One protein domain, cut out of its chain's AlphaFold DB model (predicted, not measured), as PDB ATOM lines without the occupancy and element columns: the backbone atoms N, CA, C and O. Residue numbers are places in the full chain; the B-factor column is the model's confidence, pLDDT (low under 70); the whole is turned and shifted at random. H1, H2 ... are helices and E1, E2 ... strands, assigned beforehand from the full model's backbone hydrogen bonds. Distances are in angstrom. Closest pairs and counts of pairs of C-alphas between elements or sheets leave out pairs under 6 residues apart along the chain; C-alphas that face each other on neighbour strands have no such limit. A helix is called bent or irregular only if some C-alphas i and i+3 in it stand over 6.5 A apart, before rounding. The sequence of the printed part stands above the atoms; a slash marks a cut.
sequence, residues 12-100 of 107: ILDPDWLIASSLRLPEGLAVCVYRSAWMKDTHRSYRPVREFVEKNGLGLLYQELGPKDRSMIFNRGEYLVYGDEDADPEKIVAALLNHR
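What this domain is: This is residues 12 to 100 of the 107 residues of an uncharacterized protein of Mycolicibacterium hippocampi (UniProt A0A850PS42). A twisted antiparallel sheet of five strands makes the middle layer of this domain, with one helix over each face: H1 runs along the strands on one face, and H2 crosses them on the other. At one edge the sheet ends in the very short strand E1, and at the other in E4. The printed part has 89 residues, with two named helices and five named strands in the order E1 E2 E3 H1 E4 E5 H2; across the sheet the order is E1 E2 E3 E5 E4. The class is mixed, helices and strands, and the whole is compact, with a radius of gyration of the C-alphas of 12.6 A and spans of 34 by 26 by 17 A.

Where its parts are: Find C-alpha 12 at (28.349, 332.814, -97.831), where E1, residues 12 to 14, begins. E2 follows as residues 18 to 25, 22.4 A long, and E3 as residues 28 to 36, 26.2 A. Look next for H1, residues 44 to 55, from C-alpha 44 at (18.685, 334.798, -91.221) over 17.4 A; it is only just irregular, with C-alphas 45 and 48 6.9 A apart. E4 is residues 59 to 65, 18.1 A, and E5 is residues 77 to 83, 19.7 A. H2, residues 89 to 99, spans 14.8 A and ends at C-alpha 99, (44.044, 325.975, -96.848).

How they stand to each other: Start with E1 E2 E3, a meander, each strand the antiparallel neighbour of the one before; N 14 and O 18 are 2.9 A apart, and N 21 and O 32 also 2.9 A. E5 is the antiparallel neighbour of E3, with N 33 and O 80 at 2.9 A, and also of the edge strand E4, with N 61 and O 81 at 2.8 A. E4 and E5 form a hairpin. E3, H1 and E4 make a split strand-helix-strand unit, two strands running the same way with E5 between them, and its crossover is right-handed. H1 has a height over the sheet of 9.0 A, lies over E3 and runs along the strands, at 16 degrees to E3 on the local plane; the closest C-alphas of H1 and E3 are those of Val 53 and Val 31, 7.6 A. H2, on the opposite face at a height of 9.1 A, lies over E3 and E5 and runs across the strands, at 76 degrees to E3 on the local plane. Its closest C-alpha to E4 is that of Pro 89, 5.6 A from that of Leu 61. In H2 every O i to N i+4 pair is within hydrogen-bond range; in H1, 6 of 8 are.

The domain as a whole: The C-alphas of Arg 70 and Asp 86, the two farthest apart, are 35.4 A from each other. The printed part has no cut, and its one long link, E4 to E5, has 11 residues. Mean pLDDT of the printed part is 74.5; look for values under 70 at residues 12 to 17, 37 to 42, 66 to 77 and 96 to 100 of this model.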
ATOM      1  N   ILE A  12      29.193 331.731 -98.333       65.44
ATOM      2  CA  ILE A  12      28.349 332.814 -97.831       65.44
ATOM      3  C   ILE A  12      29.277 333.927 -97.394       65.44
ATOM      4  O   ILE A  12      30.051 333.752 -96.454       65.44
ATOM      5  N   LEU A  13      29.179 335.063 -98.076       59.81
ATOM      6  CA  LEU A  13      29.833 336.295 -97.679       59.81
ATOM      7  C   LEU A  13      28.754 337.331 -97.388       59.81
ATOM      8  O   LEU A  13      28.121 337.858 -98.299       59.81
ATOM      9  N   ASP A  14      28.549 337.607 -96.109       63.19
ATOM     10  CA  ASP A  14      27.780 338.751 -95.647       63.19
ATOM     11  C   ASP A  14      28.777 339.644 -94.896       63.19
ATOM     12  O   ASP A  14      29.121 339.325 -93.752       63.19
ATOM     13  N   PRO A  15      29.335 340.679 -95.557       55.47
ATOM     14  CA  PRO A  15      30.523 341.402 -95.104       55.47
ATOM     15  C   PRO A  15      30.305 342.214 -93.829       55.47
ATOM     16  O   PRO A  15      31.244 342.854 -93.389       55.47
ATOM     17  N   ASP A  16      29.111 342.183 -93.243       59.84
ATOM     18  CA  ASP A  16      28.821 342.745 -91.926       59.84
ATOM     19  C   ASP A  16      28.549 341.651 -90.871       59.84
ATOM     20  O   ASP A  16      28.561 341.928 -89.669       59.84
ATOM     21  N   TRP A  17      28.302 340.393 -91.281       67.62
ATOM     22  CA  TRP A  17      27.682 339.380 -90.409       67.62
ATOM     23  C   TRP A  17      28.342 337.987 -90.386       67.62
ATOM     24  O   TRP A  17      28.549 337.466 -89.285       67.62
ATOM     25  N   LEU A  18      28.690 337.368 -91.524       76.75
ATOM     26  CA  LEU A  18      29.424 336.087 -91.539       76.75
ATOM     27  C   LEU A  18      30.221 335.817 -92.820       76.75
ATOM     28  O   LEU A  18      29.924 336.331 -93.895       76.75
ATOM     29  N   ILE A  19      31.175 334.900 -92.689       77.94
ATOM     30  CA  ILE A  19      31.909 334.258 -93.772       77.94
ATOM     31  C   ILE A  19      31.846 332.746 -93.542       77.94
ATOM     32  O   ILE A  19      32.331 332.273 -92.518       77.94
ATOM     33  N   ALA A  20      31.294 331.979 -94.478       82.00
ATOM     34  CA  ALA A  20      31.320 330.515 -94.438       82.00
ATOM     35  C   ALA A  20      31.971 329.949 -95.706       82.00
ATOM     36  O   ALA A  20      31.742 330.471 -96.797       82.00
ATOM     37  N   SER A  21      32.780 328.903 -95.539       81.19
ATOM     38  CA  SER A  21      33.441 328.158 -96.615       81.19
ATOM     39  C   SER A  21      33.501 326.675 -96.260       81.19
ATOM     40  O   SER A  21      33.897 326.346 -95.140       81.19
ATOM     41  N   SER A  22      33.170 325.791 -97.193       82.81
ATOM     42  CA  SER A  22      33.313 324.339 -97.041       82.81
ATOM     43  C   SER A  22      34.494 323.789 -97.835       82.81
ATOM     44  O   SER A  22      34.876 324.347 -98.856       82.81
ATOM     45  N   LEU A  23      35.075 322.699 -97.339       77.94
ATOM     46  CA  LEU A  23      36.257 322.051 -97.895       77.94
ATOM     47  C   LEU A  23      36.108 320.535 -97.774       77.94
ATOM     48  O   LEU A  23      35.803 320.034 -96.691       77.94
ATOM     49  N   ARG A  24      36.355 319.793 -98.859       80.44
ATOM     50  CA  ARG A  24      36.429 318.329 -98.804       80.44
ATOM     51  C   ARG A  24      37.862 317.884 -98.547       80.44
ATOM     52  O   ARG A  24      38.732 318.041 -99.403       80.44
ATOM     53  N   LEU A  25      38.084 317.336 -97.361       75.25
ATOM     54  CA  LEU A  25      39.338 316.760 -96.900       75.25
ATOM     55  C   LEU A  25      39.324 315.232 -97.101       75.25
ATOM     56  O   LEU A  25      38.251 314.641 -97.238       75.25
ATOM     57  N   PRO A  26      40.490 314.560 -97.107       75.62
ATOM     58  CA  PRO A  26      40.557 313.097 -97.064       75.62
ATOM     59  C   PRO A  26      39.770 312.483 -95.898       75.62
ATOM     60  O   PRO A  26      39.243 311.382 -96.021       75.62
ATOM     61  N   GLU A  27      39.702 313.204 -94.780       73.81
ATOM     62  CA  GLU A  27      38.998 312.831 -93.557       73.81
ATOM     63  C   GLU A  27      37.478 313.024 -93.642       73.81
ATOM     64  O   GLU A  27      36.771 312.472 -92.806       73.81
ATOM     65  N   GLY A  28      36.970 313.782 -94.624       77.31
ATOM     66  CA  GLY A  28      35.543 314.083 -94.732       77.31
ATOM     67  C   GLY A  28      35.230 315.499 -95.212       77.31
ATOM     68  O   GLY A  28      36.088 316.220 -95.727       77.31
ATOM     69  N   LEU A  29      33.971 315.907 -95.065       82.81
ATOM     70  CA  LEU A  29      33.542 317.267 -95.398       82.81
ATOM     71  C   LEU A  29      33.689 318.165 -94.169       82.81
ATOM     72  O   LEU A  29      33.145 317.867 -93.114       82.81
ATOM     73  N   ALA A  30      34.362 319.302 -94.326       84.50
ATOM     74  CA  ALA A  30      34.479 320.313 -93.287       84.50
ATOM     75  C   ALA A  30      33.782 321.613 -93.703       84.50
ATOM     76  O   ALA A  30      33.877 322.038 -94.855       84.50
ATOM     77  N   VAL A  31      33.120 322.284 -92.763       85.56
ATOM     78  CA  VAL A  31      32.564 323.631 -92.955       85.56
ATOM     79  C   VAL A  31      33.169 324.560 -91.929       85.56
ATOM     80  O   VAL A  31      33.061 324.344 -90.727       85.56
ATOM     81  N   CYS A  32      33.773 325.625 -92.421       82.19
ATOM     82  CA  CYS A  32      34.436 326.627 -91.625       82.19
ATOM     83  C   CYS A  32      33.621 327.919 -91.649       82.19
ATOM     84  O   CYS A  32      33.344 328.460 -92.723       82.19
ATOM     85  N   VAL A  33      33.235 328.415 -90.476       83.25
ATOM     86  CA  VAL A  33      32.394 329.606 -90.341       83.25
ATOM     87  C   VAL A  33      33.057 330.615 -89.421       83.25
ATOM     88  O   VAL A  33      33.369 330.321 -88.274       83.25
ATOM     89  N   TYR A  34      33.208 331.832 -89.924       79.69
ATOM     90  CA  TYR A  34      33.600 333.012 -89.172       79.69
ATOM     91  C   TYR A  34      32.367 333.896 -89.042       79.69
ATOM     92  O   TYR A  34      31.823 334.349 -90.048       79.69
ATOM     93  N   ARG A  35      31.898 334.144 -87.824       78.06
ATOM     94  CA  ARG A  35      30.701 334.965 -87.581       78.06
ATOM     95  C   ARG A  35      30.919 335.949 -86.448       78.06
ATOM     96  O   ARG A  35      31.785 335.747 -85.608       78.06
ATOM     97  N   SER A  36      30.094 336.987 -86.359       73.69
ATOM     98  CA  SER A  36      30.038 337.807 -85.142       73.69
ATOM     99  C   SER A  36      29.543 336.977 -83.948       73.69
ATOM    100  O   SER A  36      28.499 336.336 -84.038       73.69
ATOM    101  N   ALA A  37      30.216 337.048 -82.794       69.38
ATOM    102  CA  ALA A  37      29.787 336.368 -81.561       69.38
ATOM    103  C   ALA A  37      28.387 336.807 -81.072       69.38
ATOM    104  O   ALA A  37      27.755 336.155 -80.243       69.38
ATOM    105  N   TRP A  38      27.887 337.940 -81.576       65.31
ATOM    106  CA  TRP A  38      26.572 338.487 -81.241       65.31
ATOM    107  C   TRP A  38      25.449 337.856 -82.089       65.31
ATOM    108  O   TRP A  38      24.278 338.138 -81.855       65.31
ATOM    109  N   MET A  39      25.797 336.998 -83.059       65.31
ATOM    110  CA  MET A  39      24.895 336.446 -84.075       65.31
ATOM    111  C   MET A  39      23.913 335.375 -83.573       65.31
ATOM    112  O   MET A  39      22.883 335.220 -84.224       65.31
ATOM    113  N   LYS A  40      24.236 334.624 -82.503       59.69
ATOM    114  CA  LYS A  40      23.522 333.418 -81.998       59.69
ATOM    115  C   LYS A  40      22.351 332.929 -82.870       59.69
ATOM    116  O   LYS A  40      21.283 333.520 -82.777       59.69
ATOM    117  N   ASP A  41      22.552 331.850 -83.638       58.09
ATOM    118  CA  ASP A  41      21.651 330.891 -84.342       58.09
ATOM    119  C   ASP A  41      20.285 331.328 -84.935       58.09
ATOM    120  O   ASP A  41      19.592 330.525 -85.566       58.09
ATOM    121  N   THR A  42      19.891 332.584 -84.767       61.12
ATOM    122  CA  THR A  42      18.570 333.168 -85.038       61.12
ATOM    123  C   THR A  42      18.624 334.183 -86.175       61.12
ATOM    124  O   THR A  42      17.592 334.515 -86.759       61.12
ATOM    125  N   HIS A  43      19.824 334.647 -86.541       73.44
ATOM    126  CA  HIS A  43      20.000 335.542 -87.672       73.44
ATOM    127  C   HIS A  43      19.801 334.798 -88.999       73.44
ATOM    128  O   HIS A  43      20.359 333.721 -89.219       73.44
ATOM    129  N   ARG A  44      19.040 335.400 -89.921       77.12
ATOM    130  CA  ARG A  44      18.685 334.798 -91.221       77.12
ATOM    131  C   ARG A  44      19.898 334.363 -92.046       77.12
ATOM    132  O   ARG A  44      19.817 333.349 -92.730       77.12
ATOM    133  N   SER A  45      21.013 335.090 -91.945       75.19
ATOM    134  CA  SER A  45      22.236 334.788 -92.697       75.19
ATOM    135  C   SER A  45      22.888 333.468 -92.248       75.19
ATOM    136  O   SER A  45      23.645 332.881 -93.009       75.19
ATOM    137  N   TYR A  46      22.553 332.947 -91.058       79.62
ATOM    138  CA  TYR A  46      23.048 331.653 -90.573       79.62
ATOM    139  C   TYR A  46      22.239 330.450 -91.082       79.62
ATOM    140  O   TYR A  46      22.701 329.311 -91.013       79.62
ATOM    141  N   ARG A  47      21.027 330.677 -91.607       83.56
ATOM    142  CA  ARG A  47      20.145 329.603 -92.085       83.56
ATOM    143  C   ARG A  47      20.809 328.696 -93.132       83.56
ATOM    144  O   ARG A  47      20.743 327.488 -92.929       83.56
ATOM    145  N   PRO A  48      21.490 329.211 -94.174       85.12
ATOM    146  CA  PRO A  48      22.056 328.335 -95.195       85.12
ATOM    147  C   PRO A  48      23.223 327.492 -94.658       85.12
ATOM    148  O   PRO A  48      23.398 326.361 -95.092       85.12
ATOM    149  N   VAL A  49      23.972 327.989 -93.659       86.75
ATOM    150  CA  VAL A  49      24.980 327.186 -92.940       86.75
ATOM    151  C   VAL A  49      24.310 326.025 -92.215       86.75
ATOM    152  O   VAL A  49      24.729 324.885 -92.378       86.75
ATOM    153  N   ARG A  50      23.253 326.299 -91.440       87.00
ATOM    154  CA  ARG A  50      22.526 325.258 -90.698       87.00
ATOM    155  C   ARG A  50      21.944 324.196 -91.618       87.00
ATOM    156  O   ARG A  50      22.154 323.017 -91.368       87.00
ATOM    157  N   GLU A  51      21.252 324.617 -92.674       89.56
ATOM    158  CA  GLU A  51      20.660 323.707 -93.660       89.56
ATOM    159  C   GLU A  51      21.734 322.845 -94.333       89.56
ATOM    160  O   GLU A  51      21.524 321.654 -94.540       89.56
ATOM    161  N   PHE A  52      22.902 323.418 -94.638       89.25
ATOM    162  CA  PHE A  52      24.010 322.680 -95.236       89.25
ATOM    163  C   PHE A  52      24.633 321.666 -94.269       89.25
ATOM    164  O   PHE A  52      24.855 320.520 -94.652       89.25
ATOM    165  N   VAL A  53      24.898 322.066 -93.024       90.50
ATOM    166  CA  VAL A  53      25.445 321.195 -91.971       90.50
ATOM    167  C   VAL A  53      24.485 320.037 -91.683       90.50
ATOM    168  O   VAL A  53      24.906 318.885 -91.694       90.50
ATOM    169  N   GLU A  54      23.189 320.322 -91.523       91.19
ATOM    170  CA  GLU A  54      22.149 319.317 -91.276       91.19
ATOM    171  C   GLU A  54      21.986 318.355 -92.460       91.19
ATOM    172  O   GLU A  54      21.979 317.140 -92.276       91.19
ATOM    173  N   LYS A  55      21.933 318.878 -93.693       91.31
ATOM    174  CA  LYS A  55      21.836 318.067 -94.917       91.31
ATOM    175  C   LYS A  55      23.002 317.089 -95.073       91.31
ATOM    176  O   LYS A  55      22.808 316.011 -95.627       91.31
ATOM    177  N   ASN A  56      24.198 317.481 -94.639       88.75
ATOM    178  CA  ASN A  56      25.405 316.665 -94.746       88.75
ATOM    179  C   ASN A  56      25.711 315.866 -93.468       88.75
ATOM    180  O   ASN A  56      26.723 315.179 -93.434       88.75
ATOM    181  N   GLY A  57      24.861 315.935 -92.434       90.25
ATOM    182  CA  GLY A  57      25.066 315.200 -91.184       90.25
ATOM    183  C   GLY A  57      26.314 315.625 -90.402       90.25
ATOM    184  O   GLY A  57      26.885 314.805 -89.692       90.25
ATOM    185  N   LEU A  58      26.755 316.879 -90.540       90.50
ATOM    186  CA  LEU A  58      27.981 317.362 -89.900       90.50
ATOM    187  C   LEU A  58      27.711 317.808 -88.455       90.50
ATOM    188  O   LEU A  58      26.752 318.534 -88.181       90.50
ATOM    189  N   GLY A  59      28.593 317.425 -87.537       91.06
ATOM    190  CA  GLY A  59      28.598 317.865 -86.143       91.06
ATOM    191  C   GLY A  59      29.507 319.075 -85.930       91.06
ATOM    192  O   GLY A  59      30.399 319.341 -86.730       91.06
ATOM    193  N   LEU A  60      29.290 319.836 -84.851       89.88
ATOM    194  CA  LEU A  60      30.220 320.895 -84.438       89.88
ATOM    195  C   LEU A  60      31.447 320.254 -83.775       89.88
ATOM    196  O   LEU A  60      31.329 319.688 -82.691       89.88
ATOM    197  N   LEU A  61      32.612 320.386 -84.403       87.25
ATOM    198  CA  LEU A  61      33.872 319.806 -83.933       87.25
ATOM    199  C   LEU A  61      34.702 320.790 -83.109       87.25
ATOM    200  O   LEU A  61      35.381 320.404 -82.162       87.25
ATOM    201  N   TYR A  62      34.661 322.073 -83.475       84.19
ATOM    202  CA  TYR A  62      35.475 323.105 -82.843       84.19
ATOM    203  C   TYR A  62      34.749 324.447 -82.814       84.19
ATOM    204  O   TYR A  62      34.123 324.848 -83.797       84.19
ATOM    205  N   GLN A  63      34.864 325.150 -81.687       86.31
ATOM    206  CA  GLN A  63      34.383 326.514 -81.519       86.31
ATOM    207  C   GLN A  63      35.407 327.328 -80.732       86.31
ATOM    208  O   GLN A  63      35.728 326.992 -79.592       86.31
ATOM    209  N   GLU A  64      35.855 328.440 -81.307       83.19
ATOM    210  CA  GLU A  64      36.750 329.385 -80.645       83.19
ATOM    211  C   GLU A  64      36.229 330.814 -80.779       83.19
ATOM    212  O   GLU A  64      35.760 331.243 -81.834       83.19
ATOM    213  N   LEU A  65      36.319 331.577 -79.690       72.75
ATOM    214  CA  LEU A  65      36.146 333.022 -79.738       72.75
ATOM    215  C   LEU A  65      37.465 333.640 -80.196       72.75
ATOM    216  O   LEU A  65      38.432 333.668 -79.439       72.75
ATOM    217  N   GLY A  66      37.481 334.158 -81.422       64.12
ATOM    218  CA  GLY A  66      38.645 334.837 -81.968       64.12
ATOM    219  C   GLY A  66      39.021 336.076 -81.142       64.12
ATOM    220  O   GLY A  66      38.166 336.683 -80.473       64.12
ATOM    221  N   PRO A  67      40.298 336.496 -81.181       57.22
ATOM    222  CA  PRO A  67      40.738 337.712 -80.514       57.22
ATOM    223  C   PRO A  67      39.952 338.931 -81.025       57.22
ATOM    224  O   PRO A  67      39.416 338.940 -82.135       57.22
ATOM    225  N   LYS A  68      39.874 339.993 -80.207       55.94
ATOM    226  CA  LYS A  68      39.384 341.304 -80.664       55.94
ATOM    227  C   LYS A  68      40.345 341.834 -81.726       55.94
ATOM    228  O   LYS A  68      41.303 342.529 -81.395       55.94
ATOM    229  N   ASP A  69      40.089 341.513 -82.979       51.00
ATOM    230  CA  ASP A  69      40.858 342.031 -84.092       51.00
ATOM    231  C   ASP A  69      40.127 343.240 -84.680       51.00
ATOM    232  O   ASP A  69      38.968 343.156 -85.078       51.00
ATOM    233  N   ARG A  70      40.803 344.392 -84.694       44.06
ATOM    234  CA  ARG A  70      40.270 345.633 -85.277       44.06
ATOM    235  C   ARG A  70      40.237 345.591 -86.808       44.06
ATOM    236  O   ARG A  70      39.589 346.446 -87.401       44.06
ATOM    237  N   SER A  71      40.969 344.658 -87.419       48.16
ATOM    238  CA  SER A  71      41.006 344.432 -88.866       48.16
ATOM    239  C   SER A  71      39.963 343.418 -89.333       48.16
ATOM    240  O   SER A  71      39.594 343.420 -90.509       48.16
ATOM    241  N   MET A  72      39.451 342.578 -88.425       51.41
ATOM    242  CA  MET A  72      38.342 341.700 -88.755       51.41
ATOM    243  C   MET A  72      37.079 342.531 -88.949       51.41
ATOM    244  O   MET A  72      36.765 343.426 -88.167       51.41
ATOM    245  N   ILE A  73      36.306 342.148 -89.961       56.62
ATOM    246  CA  ILE A  73      34.930 342.602 -90.186       56.62
ATOM    247  C   ILE A  73      34.101 342.582 -88.877       56.62
ATOM    248  O   ILE A  73      33.220 343.416 -88.669       56.62
ATOM    249  N   PHE A  74      34.412 341.662 -87.955       58.50
ATOM    250  CA  PHE A  74      33.746 341.507 -86.663       58.50
ATOM    251  C   PHE A  74      34.596 342.038 -85.500       58.50
ATOM    252  O   PHE A  74      35.671 341.519 -85.219       58.50
ATOM    253  N   ASN A  75      34.039 342.953 -84.696       52.69
ATOM    254  CA  ASN A  75      34.635 343.416 -83.426       52.69
ATOM    255  C   ASN A  75      34.870 342.287 -82.385       52.69
ATOM    256  O   ASN A  75      35.599 342.486 -81.413       52.69
ATOM    257  N   ARG A  76      34.203 341.134 -82.545       58.50
ATOM    258  CA  ARG A  76      34.383 339.868 -81.807       58.50
ATOM    259  C   ARG A  76      33.915 338.720 -82.709       58.50
ATOM    260  O   ARG A  76      32.707 338.551 -82.880       58.50
ATOM    261  N   GLY A  77      34.851 337.981 -83.295       67.06
ATOM    262  CA  GLY A  77      34.558 336.825 -84.143       67.06
ATOM    263  C   GLY A  77      34.401 335.531 -83.338       67.06
ATOM    264  O   GLY A  77      35.078 335.339 -82.334       67.06
ATOM    265  N   GLU A  78      33.519 334.647 -83.784       75.56
ATOM    266  CA  GLU A  78      33.516 333.221 -83.462       75.56
ATOM    267  C   GLU A  78      33.955 332.446 -84.695       75.56
ATOM    268  O   GLU A  78      33.480 332.709 -85.804       75.56
ATOM    269  N   TYR A  79      34.834 331.485 -84.469       78.75
ATOM    270  CA  TYR A  79      35.263 330.495 -85.430       78.75
ATOM    271  C   TYR A  79      34.580 329.171 -85.098       78.75
ATOM    272  O   TYR A  79      34.678 328.694 -83.970       78.75
ATOM    273  N   LEU A  80      33.864 328.603 -86.063       85.69
ATOM    274  CA  LEU A  80      33.181 327.319 -85.944       85.69
ATOM    275  C   LEU A  80      33.681 326.381 -87.035       85.69
ATOM    276  O   LEU A  80      33.761 326.775 -88.202       85.69
ATOM    277  N   VAL A  81      33.947 325.136 -86.661       85.88
ATOM    278  CA  VAL A  81      34.249 324.058 -87.602       85.88
ATOM    279  C   VAL A  81      33.237 322.952 -87.420       85.88
ATOM    280  O   VAL A  81      33.125 322.375 -86.338       85.88
ATOM    281  N   TYR A  82      32.522 322.659 -88.497       89.19
ATOM    282  CA  TYR A  82      31.671 321.488 -88.607       89.19
ATOM    283  C   TYR A  82      32.378 320.413 -89.422       89.19
ATOM    284  O   TYR A  82      33.070 320.745 -90.383       89.19
ATOM    285  N   GLY A  83      32.177 319.149 -89.072       89.75
ATOM    286  CA  GLY A  83      32.680 318.010 -89.832       89.75
ATOM    287  C   GLY A  83      32.021 316.707 -89.400       89.75
ATOM    288  O   GLY A  83      31.131 316.717 -88.549       89.75
ATOM    289  N   ASP A  84      32.435 315.600 -90.005       85.56
ATOM    290  CA  ASP A  84      32.007 314.264 -89.588       85.56
ATOM    291  C   ASP A  84      32.360 314.025 -88.104       85.56
ATOM    292  O   ASP A  84      33.442 314.409 -87.664       85.56
ATOM    293  N   GLU A  85      31.464 313.412 -87.317       79.94
ATOM    294  CA  GLU A  85      31.659 313.234 -85.859       79.94
ATOM    295  C   GLU A  85      32.928 312.437 -85.506       79.94
ATOM    296  O   GLU A  85      33.535 312.670 -84.462       79.94
ATOM    297  N   ASP A  86      33.345 311.535 -86.396       80.06
ATOM    298  CA  ASP A  86      34.555 310.720 -86.250       80.06
ATOM    299  C   ASP A  86      35.831 311.437 -86.733       80.06
ATOM    300  O   ASP A  86      36.935 310.890 -86.626       80.06
ATOM    301  N   ALA A  87      35.709 312.640 -87.299       78.56
ATOM    302  CA  ALA A  87      36.849 313.376 -87.813       78.56
ATOM    303  C   ALA A  87      37.641 314.047 -86.687       78.56
ATOM    304  O   ALA A  87      37.092 314.650 -85.768       78.56
ATOM    305  N   ASP A  88      38.966 313.980 -86.800       79.69
ATOM    306  CA  ASP A  88      39.895 314.604 -85.862       79.69
ATOM    307  C   ASP A  88      39.851 316.141 -86.014       79.69
ATOM    308  O   ASP A  88      40.309 316.667 -87.042       79.69
ATOM    309  N   PRO A  89      39.324 316.883 -85.018       75.44
ATOM    310  CA  PRO A  89      39.168 318.329 -85.116       75.44
ATOM    311  C   PRO A  89      40.505 319.046 -85.307       75.44
ATOM    312  O   PRO A  89      40.556 320.041 -86.027       75.44
ATOM    313  N   GLU A  90      41.598 318.542 -84.722       77.38
ATOM    314  CA  GLU A  90      42.919 319.166 -84.846       77.38
ATOM    315  C   GLU A  90      43.441 319.068 -86.279       77.38
ATOM    316  O   GLU A  90      43.981 320.040 -86.808       77.38
ATOM    317  N   LYS A  91      43.223 317.930 -86.948       76.88
ATOM    318  CA  LYS A  91      43.610 317.751 -88.356       76.88
ATOM    319  C   LYS A  91      42.773 318.604 -89.290       76.88
ATOM    320  O   LYS A  91      43.333 319.205 -90.203       76.88
ATOM    321  N   ILE A  92      41.463 318.693 -89.055       74.81
ATOM    322  CA  ILE A  92      40.581 319.538 -89.866       74.81
ATOM    323  C   ILE A  92      40.939 321.013 -89.682       74.81
ATOM    324  O   ILE A  92      41.088 321.729 -90.670       74.81
ATOM    325  N   VAL A  93      41.130 321.471 -88.443       72.19
ATOM    326  CA  VAL A  93      41.542 322.853 -88.159       72.19
ATOM    327  C   VAL A  93      42.911 323.137 -88.777       72.19
ATOM    328  O   VAL A  93      43.060 324.138 -89.472       72.19
ATOM    329  N   ALA A  94      43.893 322.244 -88.619       74.38
ATOM    330  CA  ALA A  94      45.207 322.395 -89.240       74.38
ATOM    331  C   ALA A  94      45.120 322.428 -90.774       74.38
ATOM    332  O   ALA A  94      45.764 323.260 -91.409       74.38
ATOM    333  N   ALA A  95      44.303 321.568 -91.386       72.12
ATOM    334  CA  ALA A  95      44.081 321.566 -92.826       72.12
ATOM    335  C   ALA A  95      43.392 322.854 -93.299       72.12
ATOM    336  O   ALA A  95      43.796 323.415 -94.311       72.12
ATOM    337  N   LEU A  96      42.418 323.372 -92.548       67.62
ATOM    338  CA  LEU A  96      41.740 324.637 -92.843       67.62
ATOM    339  C   LEU A  96      42.664 325.848 -92.687       67.62
ATOM    340  O   LEU A  96      42.593 326.760 -93.509       67.62
ATOM    341  N   LEU A  97      43.535 325.864 -91.675       63.75
ATOM    342  CA  LEU A  97      44.566 326.892 -91.505       63.75
ATOM    343  C   LEU A  97      45.602 326.831 -92.634       63.75
ATOM    344  O   LEU A  97      46.003 327.868 -93.147       63.75
ATOM    345  N   ASN A  98      45.976 325.627 -93.074       64.50
ATOM    346  CA  ASN A  98      46.858 325.438 -94.228       64.50
ATOM    347  C   ASN A  98      46.169 325.778 -95.566       64.50
ATOM    348  O   ASN A  98      46.844 326.177 -96.512       64.50
ATOM    349  N   HIS A  99      44.840 325.635 -95.658       61.50
ATOM    350  CA  HIS A  99      44.044 325.975 -96.848       61.50
ATOM    351  C   HIS A  99      43.734 327.476 -96.925       61.50
ATOM    352  O   HIS A  99      43.679 328.051 -98.015       61.50
ATOM    353  N   ARG A 100      43.563 328.158 -95.782       51.81
ATOM    354  CA  ARG A 100      43.309 329.604 -95.742       51.81
ATOM    355  C   ARG A 100      44.602 330.425 -95.798       51.81
ATOM    356  O   ARG A 100      45.259 330.677 -94.800       51.81
TER     357      ARG A 100